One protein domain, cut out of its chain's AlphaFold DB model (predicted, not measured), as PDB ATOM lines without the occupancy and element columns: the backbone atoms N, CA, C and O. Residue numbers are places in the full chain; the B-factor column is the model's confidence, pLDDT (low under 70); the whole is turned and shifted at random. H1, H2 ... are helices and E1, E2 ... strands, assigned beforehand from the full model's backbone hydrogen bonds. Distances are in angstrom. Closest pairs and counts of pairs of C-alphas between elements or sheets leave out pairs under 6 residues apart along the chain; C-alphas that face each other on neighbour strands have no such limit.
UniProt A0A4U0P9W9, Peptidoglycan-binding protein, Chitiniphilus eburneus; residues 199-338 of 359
ATOM      1  N   LEU A 199      96.608  91.351 140.757       93.56
ATOM      2  CA  LEU A 199      97.212  90.575 139.670       93.56
ATOM      3  C   LEU A 199      97.454  91.409 138.418       93.56
ATOM      4  O   LEU A 199      98.468  91.195 137.761       93.56
ATOM      5  N   ARG A 200      96.574  92.366 138.090       95.44
ATOM      6  CA  ARG A 200      96.821  93.304 136.981       95.44
ATOM      7  C   ARG A 200      98.018  94.192 137.293       95.44
ATOM      8  O   ARG A 200      98.884  94.373 136.444       95.44
ATOM      9  N   LEU A 201      98.118  94.662 138.535       96.62
ATOM     10  CA  LEU A 201      99.258  95.468 138.977       96.62
ATOM     11  C   LEU A 201     100.569  94.676 138.970       96.62
ATOM     12  O   LEU A 201     101.573  95.186 138.485       96.62
ATOM     13  N   LEU A 202     100.569  93.427 139.450       95.06
ATOM     14  CA  LEU A 202     101.734  92.539 139.353       95.06
ATOM     15  C   LEU A 202     102.104  92.262 137.896       95.06
ATOM     16  O   LEU A 202     103.285  92.283 137.554       95.06
ATOM     17  N   GLN A 203     101.105  92.043 137.039       95.38
ATOM     18  CA  GLN A 203     101.304  91.813 135.615       95.38
ATOM     19  C   GLN A 203     102.031  92.990 134.955       95.38
ATOM     20  O   GLN A 203     103.072  92.796 134.327       95.38
ATOM     21  N   TRP A 204     101.550  94.218 135.156       97.19
ATOM     22  CA  TRP A 204     102.209  95.418 134.634       97.19
ATOM     23  C   TRP A 204     103.560  95.688 135.302       97.19
ATOM     24  O   TRP A 204     104.536  95.986 134.619       97.19
ATOM     25  N   GLY A 205     103.640  95.549 136.626       95.44
ATOM     26  CA  GLY A 205     104.836  95.865 137.406       95.44
ATOM     27  C   GLY A 205     106.024  94.958 137.110       95.44
ATOM     28  O   GLY A 205     107.163  95.428 137.120       95.44
ATOM     29  N   LEU A 206     105.761  93.689 136.798       93.50
ATOM     30  CA  LEU A 206     106.773  92.697 136.435       93.50
ATOM     31  C   LEU A 206     106.956  92.547 134.917       93.50
ATOM     32  O   LEU A 206     107.855  91.830 134.480       93.50
ATOM     33  N   GLY A 207     106.131  93.218 134.105       92.44
ATOM     34  CA  GLY A 207     106.165  93.105 132.646       92.44
ATOM     35  C   GLY A 207     105.783  91.714 132.135       92.44
ATOM     36  O   GLY A 207     106.295  91.278 131.105       92.44
ATOM     37  N   THR A 208     104.922  91.001 132.863       91.06
ATOM     38  CA  THR A 208     104.397  89.703 132.430       91.06
ATOM     39  C   THR A 208     103.162  89.890 131.546       91.06
ATOM     40  O   THR A 208     102.677  91.004 131.322       91.06
ATOM     41  N   THR A 209     102.662  88.789 130.990       93.81
ATOM     42  CA  THR A 209     101.477  88.801 130.133       93.81
ATOM     43  C   THR A 209     100.257  88.284 130.883       93.81
ATOM     44  O   THR A 209     100.356  87.437 131.771       93.81
ATOM     45  N   PHE A 210      99.086  88.782 130.503       94.38
ATOM     46  CA  PHE A 210      97.803  88.229 130.917       94.38
ATOM     47  C   PHE A 210      97.067  87.701 129.691       94.38
ATOM     48  O   PHE A 210      96.978  88.395 128.683       94.38
ATOM     49  N   LYS A 211      96.527  86.487 129.760       93.56
ATOM     50  CA  LYS A 211      95.780  85.899 128.647       93.56
ATOM     51  C   LYS A 211      94.289  85.991 128.915       93.56
ATOM     52  O   LYS A 211      93.787  85.303 129.799       93.56
ATOM     53  N   VAL A 212      93.586  86.791 128.116       92.44
ATOM     54  CA  VAL A 212      92.128  86.689 128.022       92.44
ATOM     55  C   VAL A 212      91.829  85.548 127.073       92.44
ATOM     56  O   VAL A 212      92.329  85.509 125.950       92.44
ATOM     57  N   GLN A 213      91.026  84.605 127.525       87.94
ATOM     58  CA  GLN A 213      90.627  83.463 126.725       87.94
ATOM     59  C   GLN A 213      89.112  83.403 126.659       87.94
ATOM     60  O   GLN A 213      88.415  84.140 127.352       87.94
ATOM     61  N   ASN A 214      88.629  82.424 125.901       81.56
ATOM     62  CA  ASN A 214      87.244  81.997 125.963       81.56
ATOM     63  C   ASN A 214      86.261  82.978 125.305       81.56
ATOM     64  O   ASN A 214      85.196  83.316 125.821       81.56
ATOM     65  N   PHE A 215      86.600  83.358 124.076       84.62
ATOM     66  CA  PHE A 215      85.727  84.124 123.189       84.62
ATOM     67  C   PHE A 215      84.620  83.275 122.535       84.62
ATOM     68  O   PHE A 215      83.972  83.716 121.587       84.62
ATOM     69  N   GLY A 216      84.381  82.062 123.045       74.62
ATOM     70  CA  GLY A 216      83.405  81.100 122.543       74.62
ATOM     71  C   GLY A 216      83.937  80.171 121.444       74.62
ATOM     72  O   GLY A 216      84.986  80.389 120.836       74.62
ATOM     73  N   LYS A 217      83.184  79.098 121.174       73.38
ATOM     74  CA  LYS A 217      83.543  78.062 120.192       73.38
ATOM     75  C   LYS A 217      83.758  78.658 118.793       73.38
ATOM     76  O   LYS A 217      82.922  79.414 118.293       73.38
ATOM     77  N   GLY A 218      84.876  78.301 118.157       72.94
ATOM     78  CA  GLY A 218      85.229  78.756 116.805       72.94
ATOM     79  C   GLY A 218      85.670  80.223 116.706       72.94
ATOM     80  O   GLY A 218      85.642  80.780 115.614       72.94
ATOM     81  N   ALA A 219      86.017  80.871 117.821       82.19
ATOM     82  CA  ALA A 219      86.603  82.207 117.810       82.19
ATOM     83  C   ALA A 219      88.036  82.207 117.253       82.19
ATOM     84  O   ALA A 219      88.846  81.348 117.613       82.19
ATOM     85  N   THR A 220      88.346  83.209 116.425       81.69
ATOM     86  CA  THR A 220      89.686  83.449 115.874       81.69
ATOM     87  C   THR A 220      90.022  84.941 116.009       81.69
ATOM     88  O   THR A 220      89.368  85.752 115.357       81.69
ATOM     89  N   PRO A 221      91.030  85.320 116.818       87.75
ATOM     90  CA  PRO A 221      91.827  84.441 117.677       87.75
ATOM     91  C   PRO A 221      90.990  83.822 118.811       87.75
ATOM     92  O   PRO A 221      89.933  84.337 119.166       87.75
ATOM     93  N   SER A 222      91.461  82.710 119.380       85.25
ATOM     94  CA  SER A 222      90.815  82.036 120.521       85.25
ATOM     95  C   SER A 222      91.266  82.581 121.886       85.25
ATOM     96  O   SER A 222      90.612  82.330 122.901       85.25
ATOM     97  N   GLU A 223      92.366  83.339 121.901       91.75
ATOM     98  CA  GLU A 223      92.897  84.064 123.054       91.75
ATOM     99  C   GLU A 223      93.506  85.410 122.638       91.75
ATOM    100  O   GLU A 223      93.958  85.578 121.505       91.75
ATOM    101  N   ALA A 224      93.530  86.366 123.563       94.94
ATOM    102  CA  ALA A 224      94.230  87.636 123.431       94.94
ATOM    103  C   ALA A 224      95.290  87.745 124.533       94.94
ATOM    104  O   ALA A 224      94.993  87.594 125.720       94.94
ATOM    105  N   VAL A 225      96.533  88.007 124.133       95.88
ATOM    106  CA  VAL A 225      97.646  88.245 125.056       95.88
ATOM    107  C   VAL A 225      97.714  89.736 125.344       95.88
ATOM    108  O   VAL A 225      97.855  90.535 124.425       95.88
ATOM    109  N   LEU A 226      97.615  90.094 126.619       97.00
ATOM    110  CA  LEU A 226      97.613  91.467 127.091       97.00
ATOM    111  C   LEU A 226      98.909  91.788 127.819       97.00
ATOM    112  O   LEU A 226      99.381  91.013 128.655       97.00
ATOM    113  N   THR A 227      99.431  92.971 127.541       96.94
ATOM    114  CA  THR A 227     100.608  93.549 128.184       96.94
ATOM    115  C   THR A 227     100.293  94.909 128.787       96.94
ATOM    116  O   THR A 227     100.825  95.218 129.850       96.94
ATOM    117  N   ALA A 228      99.388  95.687 128.181       96.88
ATOM    118  CA  ALA A 228      99.165  97.079 128.570       96.88
ATOM    119  C   ALA A 228      97.694  97.530 128.570       96.88
ATOM    120  O   ALA A 228      97.417  98.642 129.026       96.88
ATOM    121  N   LEU A 229      96.742  96.718 128.095       97.88
ATOM    122  CA  LEU A 229      95.330  97.103 128.009       97.88
ATOM    123  C   LEU A 229      94.791  97.618 129.350       97.88
ATOM    124  O   LEU A 229      94.847  96.918 130.367       97.88
ATOM    125  N   GLY A 230      94.227  98.827 129.308       96.44
ATOM    126  CA  GLY A 230      93.606  99.500 130.447       96.44
ATOM    127  C   GLY A 230      94.588 100.122 131.436       96.44
ATOM    128  O   GLY A 230      94.151 100.580 132.481       96.44
ATOM    129  N   SER A 231      95.889 100.153 131.128       96.69
ATOM    130  CA  SER A 231      96.899 100.767 132.003       96.69
ATOM    131  C   SER A 231      97.033 102.285 131.843       96.69
ATOM    132  O   SER A 231      97.702 102.915 132.655       96.69
ATOM    133  N   ARG A 232      96.395 102.898 130.844       95.12
ATOM    134  CA  ARG A 232      96.236 104.356 130.715       95.12
ATOM    135  C   ARG A 232      94.847 104.686 130.191       95.12
ATOM    136  O   ARG A 232      94.199 103.843 129.568       95.12
ATOM    137  N   ARG A 233      94.410 105.928 130.396       93.75
ATOM    138  CA  ARG A 233      93.229 106.457 129.711       93.75
ATOM    139  C   ARG A 233      93.592 106.758 128.259       93.75
ATOM    140  O   ARG A 233      94.623 107.366 127.980       93.75
ATOM    141  N   VAL A 234      92.732 106.326 127.346       93.94
ATOM    142  CA  VAL A 234      92.829 106.616 125.915       93.94
ATOM    143  C   VAL A 234      91.486 107.127 125.414       93.94
ATOM    144  O   VAL A 234      90.430 106.733 125.913       93.94
ATOM    145  N   TRP A 235      91.536 108.018 124.437       92.62
ATOM    146  CA  TRP A 235      90.374 108.637 123.810       92.62
ATOM    147  C   TRP A 235      90.603 108.738 122.311       92.62
ATOM    148  O   TRP A 235      91.688 108.440 121.817       92.62
ATOM    149  N   GLN A 236      89.573 109.157 121.586       94.19
ATOM    150  CA  GLN A 236      89.664 109.320 120.149       94.19
ATOM    151  C   GLN A 236      90.634 110.451 119.782       94.19
ATOM    152  O   GLN A 236      90.286 111.628 119.866       94.19
ATOM    153  N   ALA A 237      91.848 110.078 119.393       92.12
ATOM    154  CA  ALA A 237      92.918 110.976 118.990       92.12
ATOM    155  C   ALA A 237      94.018 110.194 118.253       92.12
ATOM    156  O   ALA A 237      94.033 108.958 118.241       92.12
ATOM    157  N   ASP A 238      94.960 110.919 117.650       90.44
ATOM    158  CA  ASP A 238      96.199 110.305 117.184       90.44
ATOM    159  C   ASP A 238      97.061 109.822 118.363       90.44
ATOM    160  O   ASP A 238      96.905 110.246 119.511       90.44
ATOM    161  N   ASN A 239      97.997 108.914 118.084       91.12
ATOM    162  CA  ASN A 239      98.842 108.364 119.140       91.12
ATOM    163  C   ASN A 239      99.711 109.428 119.815       91.12
ATOM    164  O   ASN A 239     100.006 109.260 120.989       91.12
ATOM    165  N   ALA A 240     100.109 110.497 119.120       89.94
ATOM    166  CA  ALA A 240     100.951 111.550 119.687       89.94
ATOM    167  C   ALA A 240     100.215 112.391 120.746       89.94
ATOM    168  O   ALA A 240     100.840 112.872 121.687       89.94
ATOM    169  N   SER A 241      98.895 112.518 120.613       92.31
ATOM    170  CA  SER A 241      98.025 113.239 121.545       92.31
ATOM    171  C   SER A 241      97.591 112.396 122.745       92.31
ATOM    172  O   SER A 241      96.993 112.926 123.678       92.31
ATOM    173  N   LEU A 242      97.867 111.088 122.737       94.06
ATOM    174  CA  LEU A 242      97.574 110.197 123.858       94.06
ATOM    175  C   LEU A 242      98.717 110.175 124.887       94.06
ATOM    176  O   LEU A 242      99.873 110.421 124.530       94.06
ATOM    177  N   PRO A 243      98.453 109.791 126.149       94.38
ATOM    178  CA  PRO A 243      99.477 109.723 127.185       94.38
ATOM    179  C   PRO A 243     100.594 108.731 126.861       94.38
ATOM    180  O   PRO A 243     100.388 107.523 126.920       94.38
ATOM    181  N   GLN A 244     101.804 109.192 126.545       95.00
ATOM    182  CA  GLN A 244     102.892 108.298 126.096       95.00
ATOM    183  C   GLN A 244     103.527 107.460 127.215       95.00
ATOM    184  O   GLN A 244     104.388 106.614 126.959       95.00
ATOM    185  N   ARG A 245     103.109 107.691 128.459       95.62
ATOM    186  CA  ARG A 245     103.640 107.057 129.659       95.62
ATOM    187  C   ARG A 245     102.513 106.841 130.661       95.62
ATOM    188  O   ARG A 245     101.699 107.735 130.863       95.62
ATOM    189  N   SER A 246     102.507 105.681 131.307       96.75
ATOM    190  CA  SER A 246     101.655 105.407 132.462       96.75
ATOM    191  C   SER A 246     102.487 104.968 133.654       96.75
ATOM    192  O   SER A 246     103.355 104.100 133.527       96.75
ATOM    193  N   LEU A 247     102.219 105.581 134.801       96.00
ATOM    194  CA  LEU A 247     102.891 105.346 136.066       96.00
ATOM    195  C   LEU A 247     101.869 104.918 137.109       96.00
ATOM    196  O   LEU A 247     100.966 105.673 137.454       96.00
ATOM    197  N   GLY A 248     102.067 103.723 137.654       95.00
ATOM    198  CA  GLY A 248     101.414 103.313 138.886       95.00
ATOM    199  C   GLY A 248     102.310 103.666 140.052       95.00
ATOM    200  O   GLY A 248     103.469 103.247 140.071       95.00
ATOM    201  N   LYS A 249     101.789 104.406 141.026       93.88
ATOM    202  CA  LYS A 249     102.526 104.791 142.229       93.88
ATOM    203  C   LYS A 249     101.764 104.330 143.463       93.88
ATOM    204  O   LYS A 249     100.562 104.542 143.552       93.88
ATOM    205  N   TRP A 250     102.464 103.692 144.390       93.06
ATOM    206  CA  TRP A 250     101.928 103.297 145.687       93.06
ATOM    207  C   TRP A 250     102.637 104.079 146.796       93.06
ATOM    208  O   TRP A 250     103.819 104.383 146.662       93.06
ATOM    209  N   GLY A 251     101.932 104.366 147.887       88.50
ATOM    210  CA  GLY A 251     102.469 105.086 149.040       88.50
ATOM    211  C   GLY A 251     102.109 106.571 149.049       88.50
ATOM    212  O   GLY A 251     101.524 107.102 148.104       88.50
ATOM    213  N   ASP A 252     102.448 107.226 150.154       84.88
ATOM    214  CA  ASP A 252     102.292 108.667 150.341       84.88
ATOM    215  C   ASP A 252     103.477 109.445 149.743       84.88
ATOM    216  O   ASP A 252     104.405 108.865 149.183       84.88
ATOM    217  N   GLU A 253     103.465 110.775 149.854       81.25
ATOM    218  CA  GLU A 253     104.559 111.623 149.358       81.25
ATOM    219  C   GLU A 253     105.919 111.295 149.999       81.25
ATOM    220  O   GLU A 253     106.957 111.489 149.368       81.25
ATOM    221  N   ALA A 254     105.927 110.770 151.228       79.81
ATOM    222  CA  ALA A 254     107.147 110.437 151.958       79.81
ATOM    223  C   ALA A 254     107.722 109.060 151.577       79.81
ATOM    224  O   ALA A 254     108.933 108.859 151.670       79.81
ATOM    225  N   ASN A 255     106.878 108.114 151.151       80.38
ATOM    226  CA  ASN A 255     107.237 106.722 150.859       80.38
ATOM    227  C   ASN A 255     106.700 106.259 149.497       80.38
ATOM    228  O   ASN A 255     106.239 105.125 149.352       80.38
ATOM    229  N   GLN A 256     106.737 107.143 148.500       88.44
ATOM    230  CA  GLN A 256     106.216 106.848 147.174       88.44
ATOM    231  C   GLN A 256     107.101 105.838 146.435       88.44
ATOM    232  O   GLN A 256     108.304 106.034 146.262       88.44
ATOM    233  N   GLU A 257     106.479 104.790 145.912       90.69
ATOM    234  CA  GLU A 257     107.121 103.757 145.111       90.69
ATOM    235  C   GLU A 257     106.434 103.636 143.755       90.69
ATOM    236  O   GLU A 257     105.217 103.467 143.663       90.69
ATOM    237  N   THR A 258     107.214 103.665 142.675       93.31
ATOM    238  CA  THR A 258     106.698 103.318 141.349       93.31
ATOM    239  C   THR A 258     106.446 101.816 141.314       93.31
ATOM    240  O   THR A 258     107.377 101.029 141.444       93.31
ATOM    241  N   VAL A 259     105.210 101.388 141.090       95.00
ATOM    242  CA  VAL A 259     104.835  99.968 141.002       95.00
ATOM    243  C   VAL A 259     104.730  99.469 139.572       95.00
ATOM    244  O   VAL A 259     104.938  98.292 139.316       95.00
ATOM    245  N   PHE A 260     104.535 100.342 138.596       96.25
ATOM    246  CA  PHE A 260     104.765 100.013 137.194       96.25
ATOM    247  C   PHE A 260     105.093 101.280 136.422       96.25
ATOM    248  O   PHE A 260     104.667 102.376 136.785       96.25
ATOM    249  N   GLU A 261     105.829 101.095 135.338       96.38
ATOM    250  CA  GLU A 261     106.037 102.113 134.328       96.38
ATOM    251  C   GLU A 261     105.857 101.470 132.957       96.38
ATOM    252  O   GLU A 261     106.580 100.542 132.588       96.38
ATOM    253  N   LEU A 262     104.873 101.962 132.210       97.19
ATOM    254  CA  LEU A 262     104.592 101.518 130.854       97.19
ATOM    255  C   LEU A 262     104.789 102.682 129.889       97.19
ATOM    256  O   LEU A 262     104.286 103.784 130.106       97.19
ATOM    257  N   LEU A 263     105.537 102.415 128.821       96.31
ATOM    258  CA  LEU A 263     105.835 103.365 127.754       96.31
ATOM    259  C   LEU A 263     105.061 102.979 126.497       96.31
ATOM    260  O   LEU A 263     105.035 101.807 126.122       96.31
ATOM    261  N   PHE A 264     104.493 103.983 125.835       96.50
ATOM    262  CA  PHE A 264     103.653 103.851 124.643       96.50
ATOM    263  C   PHE A 264     104.246 104.589 123.443       96.50
ATOM    264  O   PHE A 264     103.519 105.154 122.636       96.50
ATOM    265  N   ASN A 265     105.571 104.588 123.328       91.38
ATOM    266  CA  ASN A 265     106.306 105.184 122.218       91.38
ATOM    267  C   ASN A 265     106.952 104.102 121.333       91.38
ATOM    268  O   ASN A 265     107.001 102.923 121.696       91.38
ATOM    269  N   GLY A 266     107.419 104.503 120.145       91.62
ATOM    270  CA  GLY A 266     108.028 103.590 119.172       91.62
ATOM    271  C   GLY A 266     107.115 102.401 118.860       91.62
ATOM    272  O   GLY A 266     105.923 102.571 118.607       91.62
ATOM    273  N   ASP A 267     107.648 101.185 118.956       91.25
ATOM    274  CA  ASP A 267     106.903  99.955 118.653       91.25
ATOM    275  C   ASP A 267     105.732  99.682 119.612       91.25
ATOM    276  O   ASP A 267     104.784  98.971 119.251       91.25
ATOM    277  N   LYS A 268     105.765 100.272 120.817       94.38
ATOM    278  CA  LYS A 268     104.714 100.152 121.839       94.38
ATOM    279  C   LYS A 268     103.587 101.170 121.667       94.38
ATOM    280  O   LYS A 268     102.592 101.091 122.388       94.38
ATOM    281  N   ALA A 269     103.706 102.103 120.721       95.19
ATOM    282  CA  ALA A 269     102.631 103.037 120.415       95.19
ATOM    283  C   ALA A 269     101.341 102.287 120.062       95.19
ATOM    284  O   ALA A 269     101.329 101.401 119.203       95.19
ATOM    285  N   GLY A 270     100.271 102.618 120.789       96.44
ATOM    286  CA  GLY A 270      98.936 102.053 120.598       96.44
ATOM    287  C   GLY A 270      98.802 100.553 120.878       96.44
ATOM    288  O   GLY A 270      97.854  99.937 120.394       96.44
ATOM    289  N   VAL A 271      99.738  99.936 121.610       97.31
ATOM    290  CA  VAL A 271      99.682  98.493 121.912       97.31
ATOM    291  C   VAL A 271      98.437  98.113 122.724       97.31
ATOM    292  O   VAL A 271      97.818  97.090 122.457       97.31
ATOM    293  N   ASP A 272      98.005  98.975 123.640       97.38
ATOM    294  CA  ASP A 272      96.769  98.832 124.413       97.38
ATOM    295  C   ASP A 272      95.511  98.879 123.528       97.38
ATOM    296  O   ASP A 272      94.594  98.076 123.698       97.38
ATOM    297  N   ILE A 273      95.487  99.769 122.534       98.12
ATOM    298  CA  ILE A 273      94.399  99.866 121.548       98.12
ATOM    299  C   ILE A 273      94.378  98.623 120.642       98.12
ATOM    300  O   ILE A 273      93.310  98.084 120.335       98.12
ATOM    301  N   ALA A 274      95.553  98.125 120.253       97.88
ATOM    302  CA  ALA A 274      95.673  96.897 119.473       97.88
ATOM    303  C   ALA A 274      95.174  95.677 120.255       97.88
ATOM    304  O   ALA A 274      94.426  94.873 119.706       97.88
ATOM    305  N   GLU A 275      95.512  95.578 121.540       98.38
ATOM    306  CA  GLU A 275      95.029  94.530 122.440       98.38
ATOM    307  C   GLU A 275      93.495  94.532 122.563       98.38
ATOM    308  O   GLU A 275      92.866  93.476 122.445       98.38
ATOM    309  N   ALA A 276      92.869  95.706 122.711       98.31
ATOM    310  CA  ALA A 276      91.409  95.822 122.690       98.31
ATOM    311  C   ALA A 276      90.817  95.349 121.348       98.31
ATOM    312  O   ALA A 276      89.837  94.602 121.328       98.31
ATOM    313  N   ASN A 277      91.434  95.725 120.222       98.00
ATOM    314  CA  ASN A 277      91.021  95.250 118.900       98.00
ATOM    315  C   ASN A 277      91.142  93.727 118.754       98.00
ATOM    316  O   ASN A 277      90.245  93.111 118.184       98.00
ATOM    317  N   THR A 278      92.197  93.111 119.290       97.56
ATOM    318  CA  THR A 278      92.375  91.652 119.285       97.56
ATOM    319  C   THR A 278      91.268  90.937 120.059       97.56
ATOM    320  O   THR A 278      90.776  89.906 119.601       97.56
ATOM    321  N   ILE A 279      90.826  91.484 121.197       97.88
ATOM    322  CA  ILE A 279      89.682  90.934 121.942       97.88
ATOM    323  C   ILE A 279      88.397  91.044 121.111       97.88
ATOM    324  O   ILE A 279      87.659  90.068 120.975       97.88
ATOM    325  N   LEU A 280      88.132  92.215 120.521       97.38
ATOM    326  CA  LEU A 280      86.949  92.426 119.680       97.38
ATOM    327  C   LEU A 280      86.934  91.497 118.454       97.38
ATOM    328  O   LEU A 280      85.866  91.007 118.083       97.38
ATOM    329  N   ASP A 281      88.099  91.213 117.861       95.12
ATOM    330  CA  ASP A 281      88.251  90.225 116.785       95.12
ATOM    331  C   ASP A 281      87.839  88.830 117.261       95.12
ATOM    332  O   ASP A 281      87.008  88.183 116.626       95.12
ATOM    333  N   GLY A 282      88.369  88.385 118.407       93.69
ATOM    334  CA  GLY A 282      88.029  87.081 118.980       93.69
ATOM    335  C   GLY A 282      86.532  86.955 119.277       93.69
ATOM    336  O   GLY A 282      85.911  85.923 119.016       93.69
ATOM    337  N   LEU A 283      85.911  88.044 119.729       95.19
ATOM    338  CA  LEU A 283      84.469  88.129 119.959       95.19
ATOM    339  C   LEU A 283      83.633  88.258 118.670       95.19
ATOM    340  O   LEU A 283      82.403  88.242 118.742       95.19
ATOM    341  N   GLY A 284      84.266  88.341 117.498       94.31
ATOM    342  CA  GLY A 284      83.611  88.357 116.190       94.31
ATOM    343  C   GLY A 284      83.052  89.715 115.762       94.31
ATOM    344  O   GLY A 284      82.271  89.764 114.814       94.31
ATOM    345  N   TYR A 285      83.416  90.811 116.432       94.94
ATOM    346  CA  TYR A 285      82.963  92.145 116.028       94.94
ATOM    347  C   TYR A 285      83.569  92.509 114.671       94.94
ATOM    348  O   TYR A 285      84.789  92.379 114.522       94.94
ATOM    349  N   PRO A 286      82.778  93.005 113.700       92.56
ATOM    350  CA  PRO A 286      83.280  93.341 112.373       92.56
ATOM    351  C   PRO A 286      84.485  94.283 112.434       92.56
ATOM    352  O   PRO A 286      84.522  95.201 113.255       92.56
ATOM    353  N   VAL A 287      85.472  94.042 111.570       93.25
ATOM    354  CA  VAL A 287      86.646  94.908 111.411       93.25
ATOM    355  C   VAL A 287      86.363  95.868 110.255       93.25
ATOM    356  O   VAL A 287      86.292  95.415 109.111       93.25
ATOM    357  N   PRO A 288      86.199  97.178 110.509       92.62
ATOM    358  CA  PRO A 288      85.977  98.146 109.444       92.62
ATOM    359  C   PRO A 288      87.160  98.202 108.469       92.62
ATOM    360  O   PRO A 288      88.325  98.149 108.874       92.62
ATOM    361  N   THR A 289      86.875  98.367 107.175       93.94
ATOM    362  CA  THR A 289      87.907  98.523 106.141       93.94
ATOM    363  C   THR A 289      88.819  99.707 106.457       93.94
ATOM    364  O   THR A 289      88.345 100.817 106.715       93.94
ATOM    365  N   GLY A 290      90.136  99.493 106.417       91.38
ATOM    366  CA  GLY A 290      91.128 100.536 106.700       91.38
ATOM    367  C   GLY A 290      91.113 101.020 108.153       91.38
ATOM    368  O   GLY A 290      91.333 102.205 108.394       91.38
ATOM    369  N   LEU A 291      90.759 100.153 109.105       94.69
ATOM    370  CA  LEU A 291      90.999 100.380 110.529       94.69
ATOM    371  C   LEU A 291      92.496 100.211 110.828       94.69
ATOM    372  O   LEU A 291      93.045  99.130 110.617       94.69
ATOM    373  N   ASP A 292      93.131 101.245 111.379       95.75
ATOM    374  CA  ASP A 292      94.422 101.090 112.049       95.75
ATOM    375  C   ASP A 292      94.188 100.567 113.471       95.75
ATOM    376  O   ASP A 292      93.550 101.218 114.299       95.75
ATOM    377  N   ARG A 293      94.698  99.366 113.755       95.00
ATOM    378  CA  ARG A 293      94.490  98.673 115.033       95.00
ATOM    379  C   ARG A 293      95.218  99.327 116.203       95.00
ATOM    380  O   ARG A 293      94.879  99.021 117.338       95.00
ATOM    381  N   LYS A 294      96.205 100.187 115.946       96.31
ATOM    382  CA  LYS A 294      96.983 100.892 116.973       96.31
ATOM    383  C   LYS A 294      96.509 102.330 117.196       96.31
ATOM    384  O   LYS A 294      97.133 103.039 117.976       96.31
ATOM    385  N   VAL A 295      95.446 102.784 116.532       96.81
ATOM    386  CA  VAL A 295      94.955 104.167 116.639       96.81
ATOM    387  C   VAL A 295      93.513 104.178 117.126       96.81
ATOM    388  O   VAL A 295      92.658 103.449 116.616       96.81
ATOM    389  N   PHE A 296      93.221 105.047 118.095       96.56
ATOM    390  CA  PHE A 296      91.872 105.240 118.615       96.56
ATOM    391  C   PHE A 296      91.080 106.134 117.649       96.56
ATOM    392  O   PHE A 296      90.893 107.327 117.861       96.56
ATOM    393  N   SER A 297      90.671 105.555 116.525       96.75
ATOM    394  CA  SER A 297      89.953 106.242 115.444       96.75
ATOM    395  C   SER A 297      88.433 106.237 115.641       96.75
ATOM    396  O   SER A 297      87.917 105.430 116.410       96.75
ATOM    397  N   ASP A 298      87.702 107.047 114.862       96.31
ATOM    398  CA  ASP A 298      86.229 106.989 114.771       96.31
ATOM    399  C   ASP A 298      85.711 105.562 114.538       96.31
ATOM    400  O   ASP A 298      84.794 105.098 115.214       96.31
ATOM    401  N   LYS A 299      86.357 104.815 113.633       96.62
ATOM    402  CA  LYS A 299      86.003 103.418 113.326       96.62
ATOM    403  C   LYS A 299      86.150 102.508 114.545       96.62
ATOM    404  O   LYS A 299      85.368 101.576 114.723       96.62
ATOM    405  N   PHE A 300      87.167 102.748 115.374       97.75
ATOM    406  CA  PHE A 300      87.337 102.015 116.623       97.75
ATOM    407  C   PHE A 300      86.269 102.419 117.649       97.75
ATOM    408  O   PHE A 300      85.661 101.537 118.256       97.75
ATOM    409  N   THR A 301      85.966 103.715 117.770       97.19
ATOM    410  CA  THR A 301      84.877 104.242 118.608       97.19
ATOM    411  C   THR A 301      83.532 103.591 118.258       97.19
ATOM    412  O   THR A 301      82.824 103.112 119.142       97.19
ATOM    413  N   GLU A 302      83.173 103.501 116.975       96.06
ATOM    414  CA  GLU A 302      81.939 102.843 116.507       96.06
ATOM    415  C   GLU A 302      81.907 101.343 116.834       96.06
ATOM    416  O   GLU A 302      80.886 100.797 117.272       96.06
ATOM    417  N   ARG A 303      83.050 100.667 116.680       96.81
ATOM    418  CA  ARG A 303      83.204  99.258 117.050       96.81
ATOM    419  C   ARG A 303      82.990  99.046 118.552       96.81
ATOM    420  O   ARG A 303      82.294  98.106 118.940       96.81
ATOM    421  N   LEU A 304      83.513  99.944 119.390       97.94
ATOM    422  CA  LEU A 304      83.288  99.933 120.837       97.94
ATOM    423  C   LEU A 304      81.824 100.191 121.195       97.94
ATOM    424  O   LEU A 304      81.280  99.451 122.006       97.94
ATOM    425  N   LYS A 305      81.149 101.152 120.553       97.81
ATOM    426  CA  LYS A 305      79.708 101.394 120.765       97.81
ATOM    427  C   LYS A 305      78.857 100.166 120.457       97.81
ATOM    428  O   LYS A 305      77.890  99.884 121.166       97.81
ATOM    429  N   SER A 306      79.238  99.409 119.430       97.38
ATOM    430  CA  SER A 306      78.567  98.158 119.071       97.38
ATOM    431  C   SER A 306      78.778  97.097 120.154       97.38
ATOM    432  O   SER A 306      77.827  96.452 120.596       97.38
ATOM    433  N   PHE A 307      80.016  96.957 120.640       98.06
ATOM    434  CA  PHE A 307      80.350  96.086 121.770       98.06
ATOM    435  C   PHE A 307      79.586  96.452 123.040       98.06
ATOM    436  O   PHE A 307      78.982  95.576 123.660       98.06
ATOM    437  N   GLN A 308      79.579  97.732 123.398       98.44
ATOM    438  CA  GLN A 308      78.898  98.267 124.569       98.44
ATOM    439  C   GLN A 308      77.394  97.996 124.501       98.44
ATOM    440  O   GLN A 308      76.860  97.373 125.416       98.44
ATOM    441  N   THR A 309      76.744  98.335 123.383       97.69
ATOM    442  CA  THR A 309      75.309  98.085 123.160       97.69
ATOM    443  C   THR A 309      74.956  96.608 123.350       97.69
ATOM    444  O   THR A 309      74.092  96.274 124.159       97.69
ATOM    445  N   ILE A 310      75.662  95.695 122.669       96.94
ATOM    446  CA  ILE A 310      75.390  94.247 122.760       96.94
ATOM    447  C   ILE A 310      75.589  93.729 124.193       96.94
ATOM    448  O   ILE A 310      74.868  92.838 124.655       96.94
ATOM    449  N   ASN A 311      76.552  94.295 124.920       96.88
ATOM    450  CA  ASN A 311      76.882  93.912 126.287       96.88
ATOM    451  C   ASN A 311      76.061  94.634 127.369       96.88
ATOM    452  O   ASN A 311      76.264  94.335 128.550       96.88
ATOM    453  N   GLY A 312      75.121  95.508 126.995       96.69
ATOM    454  CA  GLY A 312      74.295  96.267 127.939       96.69
ATOM    455  C   GLY A 312      75.085  97.310 128.732       96.69
ATOM    456  O   GLY A 312      74.786  97.539 129.896       96.69
ATOM    457  N   LEU A 313      76.127  97.881 128.128       97.81
ATOM    458  CA  LEU A 313      76.888  99.008 128.665       97.81
ATOM    459  C   LEU A 313      76.412 100.313 128.011       97.81
ATOM    460  O   LEU A 313      75.772 100.292 126.959       97.81
ATOM    461  N   GLU A 314      76.784 101.451 128.590       96.81
ATOM    462  CA  GLU A 314      76.588 102.748 127.940       96.81
ATOM    463  C   GLU A 314      77.369 102.806 126.613       96.81
ATOM    464  O   GLU A 314      78.580 102.593 126.579       96.81
ATOM    465  N   ALA A 315      76.683 103.112 125.507       97.25
ATOM    466  CA  ALA A 315      77.262 103.160 124.161       97.25
ATOM    467  C   ALA A 315      78.022 104.475 123.882       97.25
ATOM    468  O   ALA A 315      77.764 105.184 122.904       97.25
ATOM    469  N   ASN A 316      78.962 104.824 124.759       96.00
ATOM    470  CA  ASN A 316      79.734 106.067 124.694       96.00
ATOM    471  C   ASN A 316      80.990 105.971 123.794       96.00
ATOM    472  O   ASN A 316      81.582 106.994 123.451       96.00
ATOM    473  N   GLY A 317      81.380 104.766 123.366       96.44
ATOM    474  CA  GLY A 317      82.544 104.492 122.517       96.44
ATOM    475  C   GLY A 317      83.901 104.654 123.207       96.44
ATOM    476  O   GLY A 317      84.926 104.679 122.533       96.44
ATOM    477  N   LYS A 318      83.923 104.785 124.537       95.25
ATOM    478  CA  LYS A 318      85.133 104.973 125.343       95.25
ATOM    479  C   LYS A 318      85.621 103.638 125.910       95.25
ATOM    480  O   LYS A 318      84.832 102.769 126.261       95.25
ATOM    481  N   LEU A 319      86.934 103.502 126.095       95.75
ATOM    482  CA  LEU A 319      87.513 102.447 126.939       95.75
ATOM    483  C   LEU A 319      87.461 102.868 128.417       95.75
ATOM    484  O   LEU A 319      88.487 103.027 129.075       95.75
ATOM    485  N   ASP A 320      86.254 103.106 128.922       94.75
ATOM    486  CA  ASP A 320      86.019 103.402 130.335       94.75
ATOM    487  C   ASP A 320      86.134 102.146 131.218       94.75
ATOM    488  O   ASP A 320      86.352 101.032 130.732       94.75
ATOM    489  N   LYS A 321      85.983 102.318 132.539       95.25
ATOM    490  CA  LYS A 321      86.061 101.221 133.514       95.25
ATOM    491  C   LYS A 321      85.141 100.060 133.129       95.25
ATOM    492  O   LYS A 321      85.586  98.914 133.131       95.25
ATOM    493  N   ALA A 322      83.881 100.334 132.798       97.12
ATOM    494  CA  ALA A 322      82.907  99.295 132.474       97.12
ATOM    495  C   ALA A 322      83.293  98.537 131.192       97.12
ATOM    496  O   ALA A 322      83.274  97.306 131.160       97.12
ATOM    497  N   THR A 323      83.721  99.263 130.160       98.19
ATOM    498  CA  THR A 323      84.108  98.701 128.863       98.19
ATOM    499  C   THR A 323      85.393  97.885 128.961       98.19
ATOM    500  O   THR A 323      85.430  96.751 128.481       98.19
ATOM    501  N   LEU A 324      86.424  98.413 129.633       98.12
ATOM    502  CA  LEU A 324      87.680  97.701 129.887       98.12
ATOM    503  C   LEU A 324      87.428  96.391 130.630       98.12
ATOM    504  O   LEU A 324      87.873  95.339 130.184       98.12
ATOM    505  N   ASN A 325      86.674  96.437 131.727       98.31
ATOM    506  CA  ASN A 325      86.378  95.244 132.514       98.31
ATOM    507  C   ASN A 325      85.535  94.239 131.720       98.31
ATOM    508  O   ASN A 325      85.851  93.049 131.725       98.31
ATOM    509  N   ARG A 326      84.536  94.681 130.946       98.25
ATOM    510  CA  ARG A 326      83.741  93.743 130.144       98.25
ATOM    511  C   ARG A 326      84.548  93.073 129.037       98.25
ATOM    512  O   ARG A 326      84.322  91.888 128.796       98.25
ATOM    513  N   LEU A 327      85.503  93.760 128.401       97.88
ATOM    514  CA  LEU A 327      86.443  93.131 127.455       97.88
ATOM    515  C   LEU A 327      87.226  91.980 128.111       97.88
ATOM    516  O   LEU A 327      87.555  91.003 127.445       97.88
ATOM    517  N   LEU A 328      87.454  92.064 129.423       96.88
ATOM    518  CA  LEU A 328      88.096  91.035 130.243       96.88
ATOM    519  C   LEU A 328      87.104  90.051 130.881       96.88
ATOM    520  O   LEU A 328      87.493  89.324 131.786       96.88
ATOM    521  N   HIS A 329      85.841  90.018 130.448       96.62
ATOM    522  CA  HIS A 329      84.779  89.179 131.026       96.62
ATOM    523  C   HIS A 329      84.457  89.473 132.502       96.62
ATOM    524  O   HIS A 329      84.043  88.585 133.252       96.62
ATOM    525  N   LEU A 330      84.641  90.723 132.916       97.06
ATOM    526  CA  LEU A 330      84.313  91.229 134.244       97.06
ATOM    527  C   LEU A 330      83.090  92.148 134.168       97.06
ATOM    528  O   LEU A 330      82.877  92.852 133.177       97.06
ATOM    529  N   ASP A 331      82.286  92.160 135.223       96.56
ATOM    530  CA  ASP A 331      81.101  93.003 135.323       96.56
ATOM    531  C   ASP A 331      81.225  93.974 136.487       96.56
ATOM    532  O   ASP A 331      81.321  93.569 137.641       96.56
ATOM    533  N   THR A 332      81.237  95.270 136.191       95.81
ATOM    534  CA  THR A 332      81.426  96.305 137.214       95.81
ATOM    535  C   THR A 332      80.197  96.515 138.085       95.81
ATOM    536  O   THR A 332      80.346  96.954 139.218       95.81
ATOM    537  N   GLU A 333      79.005  96.213 137.568       95.00
ATOM    538  CA  GLU A 333      77.743  96.365 138.299       95.00
ATOM    539  C   GLU A 333      77.578  95.272 139.358       95.00
ATOM    540  O   GLU A 333      77.334  95.564 140.525       95.00
ATOM    541  N   THR A 334      77.781  94.011 138.969       94.56
ATOM    542  CA  THR A 334      77.669  92.852 139.872       94.56
ATOM    543  C   THR A 334      78.975  92.518 140.597       94.56
ATOM    544  O   THR A 334      78.991  91.649 141.466       94.56
ATOM    545  N   GLN A 335      80.077  93.191 140.241       96.50
ATOM    546  CA  GLN A 335      81.431  92.938 140.749       96.50
ATOM    547  C   GLN A 335      81.834  91.460 140.666       96.50
ATOM    548  O   GLN A 335      82.444  90.914 141.584       96.50
ATOM    549  N   SER A 336      81.470  90.804 139.565       95.62
ATOM    550  CA  SER A 336      81.705  89.379 139.333       95.62
ATOM    551  C   SER A 336      82.126  89.120 137.882       95.62
ATOM    552  O   SER A 336      82.437  90.044 137.121       95.62
ATOM    553  N   LEU A 337      82.180  87.851 137.489       94.44
ATOM    554  CA  LEU A 337      82.438  87.449 136.114       94.44
ATOM    555  C   LEU A 337      81.167  87.526 135.277       94.44
ATOM    556  O   LEU A 337      80.092  87.096 135.686       94.44
ATOM    557  N   LYS A 338      81.315  88.023 134.052       93.06
ATOM    558  CA  LYS A 338      80.264  87.997 133.037       93.06
ATOM    559  C   LYS A 338      80.900  87.958 131.673       93.06
ATOM    560  O   LYS A 338      81.585  88.901 131.266       93.06
TER     561      LYS A 338
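AT A GLANCE: This is residues 199 to 338 of the 359 residues of the protein "Peptidoglycan-binding protein" of Chitiniphilus eburneus (UniProt A0A4U0P9W9). Helix H2 lies in the middle, between a short hairpin of strands E1 and E2 and helix H3, with H4 near both H2 and H3. A longer hairpin, E3 and E4, makes one end of the long axis, and H1 packs on E4. The printed part has 140 residues, with four named helices and four named strands in the order H1 E1 E2 E3 E4 H2 H3 H4; both two-stranded sheets are antiparallel. The class is mixed, helices and strands, with under half of the residues in named elements; the whole is compact, with a radius of gyration of the C-alphas of 15.3 A and spans of 49 by 35 by 26 A.

HOW THE PARTS SIT: Start with H1, residues 199 to 206, and E4, residues 257 to 263: their closest C-alphas, Gly 205 and Phe 260, are 4.2 A apart. E1, residues 210 to 213, and E2, residues 223 to 226, form a hairpin; look for N 210 and O 226, 2.9 A apart, within hydrogen-bond range. E3, residues 245 to 250, forms a hairpin with E4, where N 257 and O 250 are 2.8 A apart, within hydrogen-bond range. H2, residues 271 to 282, comes closest to E2 at the C-alphas of Ile 279 and Ala 224, 5.8 A. H3, residues 298 to 311, is close to H2 but not clearly touching, at a steep tilt of 50 degrees; their closest C-alphas, Leu 280 and Phe 307, are 7.8 A apart. H4, residues 321 to 327, only just touches H2, with 3 pairs of C-alphas within 8 A, made by residues 276 to 280 of H2 alone; the closest are Ile 279 and Leu 327, 6.8 A. In H1, H2, H3 and H4 every O i to N i+4 pair is within hydrogen-bond range.

IN THESE COORDINATES: Find C-alpha 199 at (97.212, 90.575, 139.670), where H1 begins. E3 runs 16.6 A, E4 17.4 A, H2 16.6 A and H3 19.8 A from first to last C-alpha; H4 ends at C-alpha 327, (86.443, 93.131, 127.455).

THE WHOLE: The two C-alphas farthest apart, Gly 218 and Ala 254, are 52.2 A apart. The printed part has no cut; the links E2 to E3 and H2 to H3 are long. No printed residue is under 70 in pLDDT.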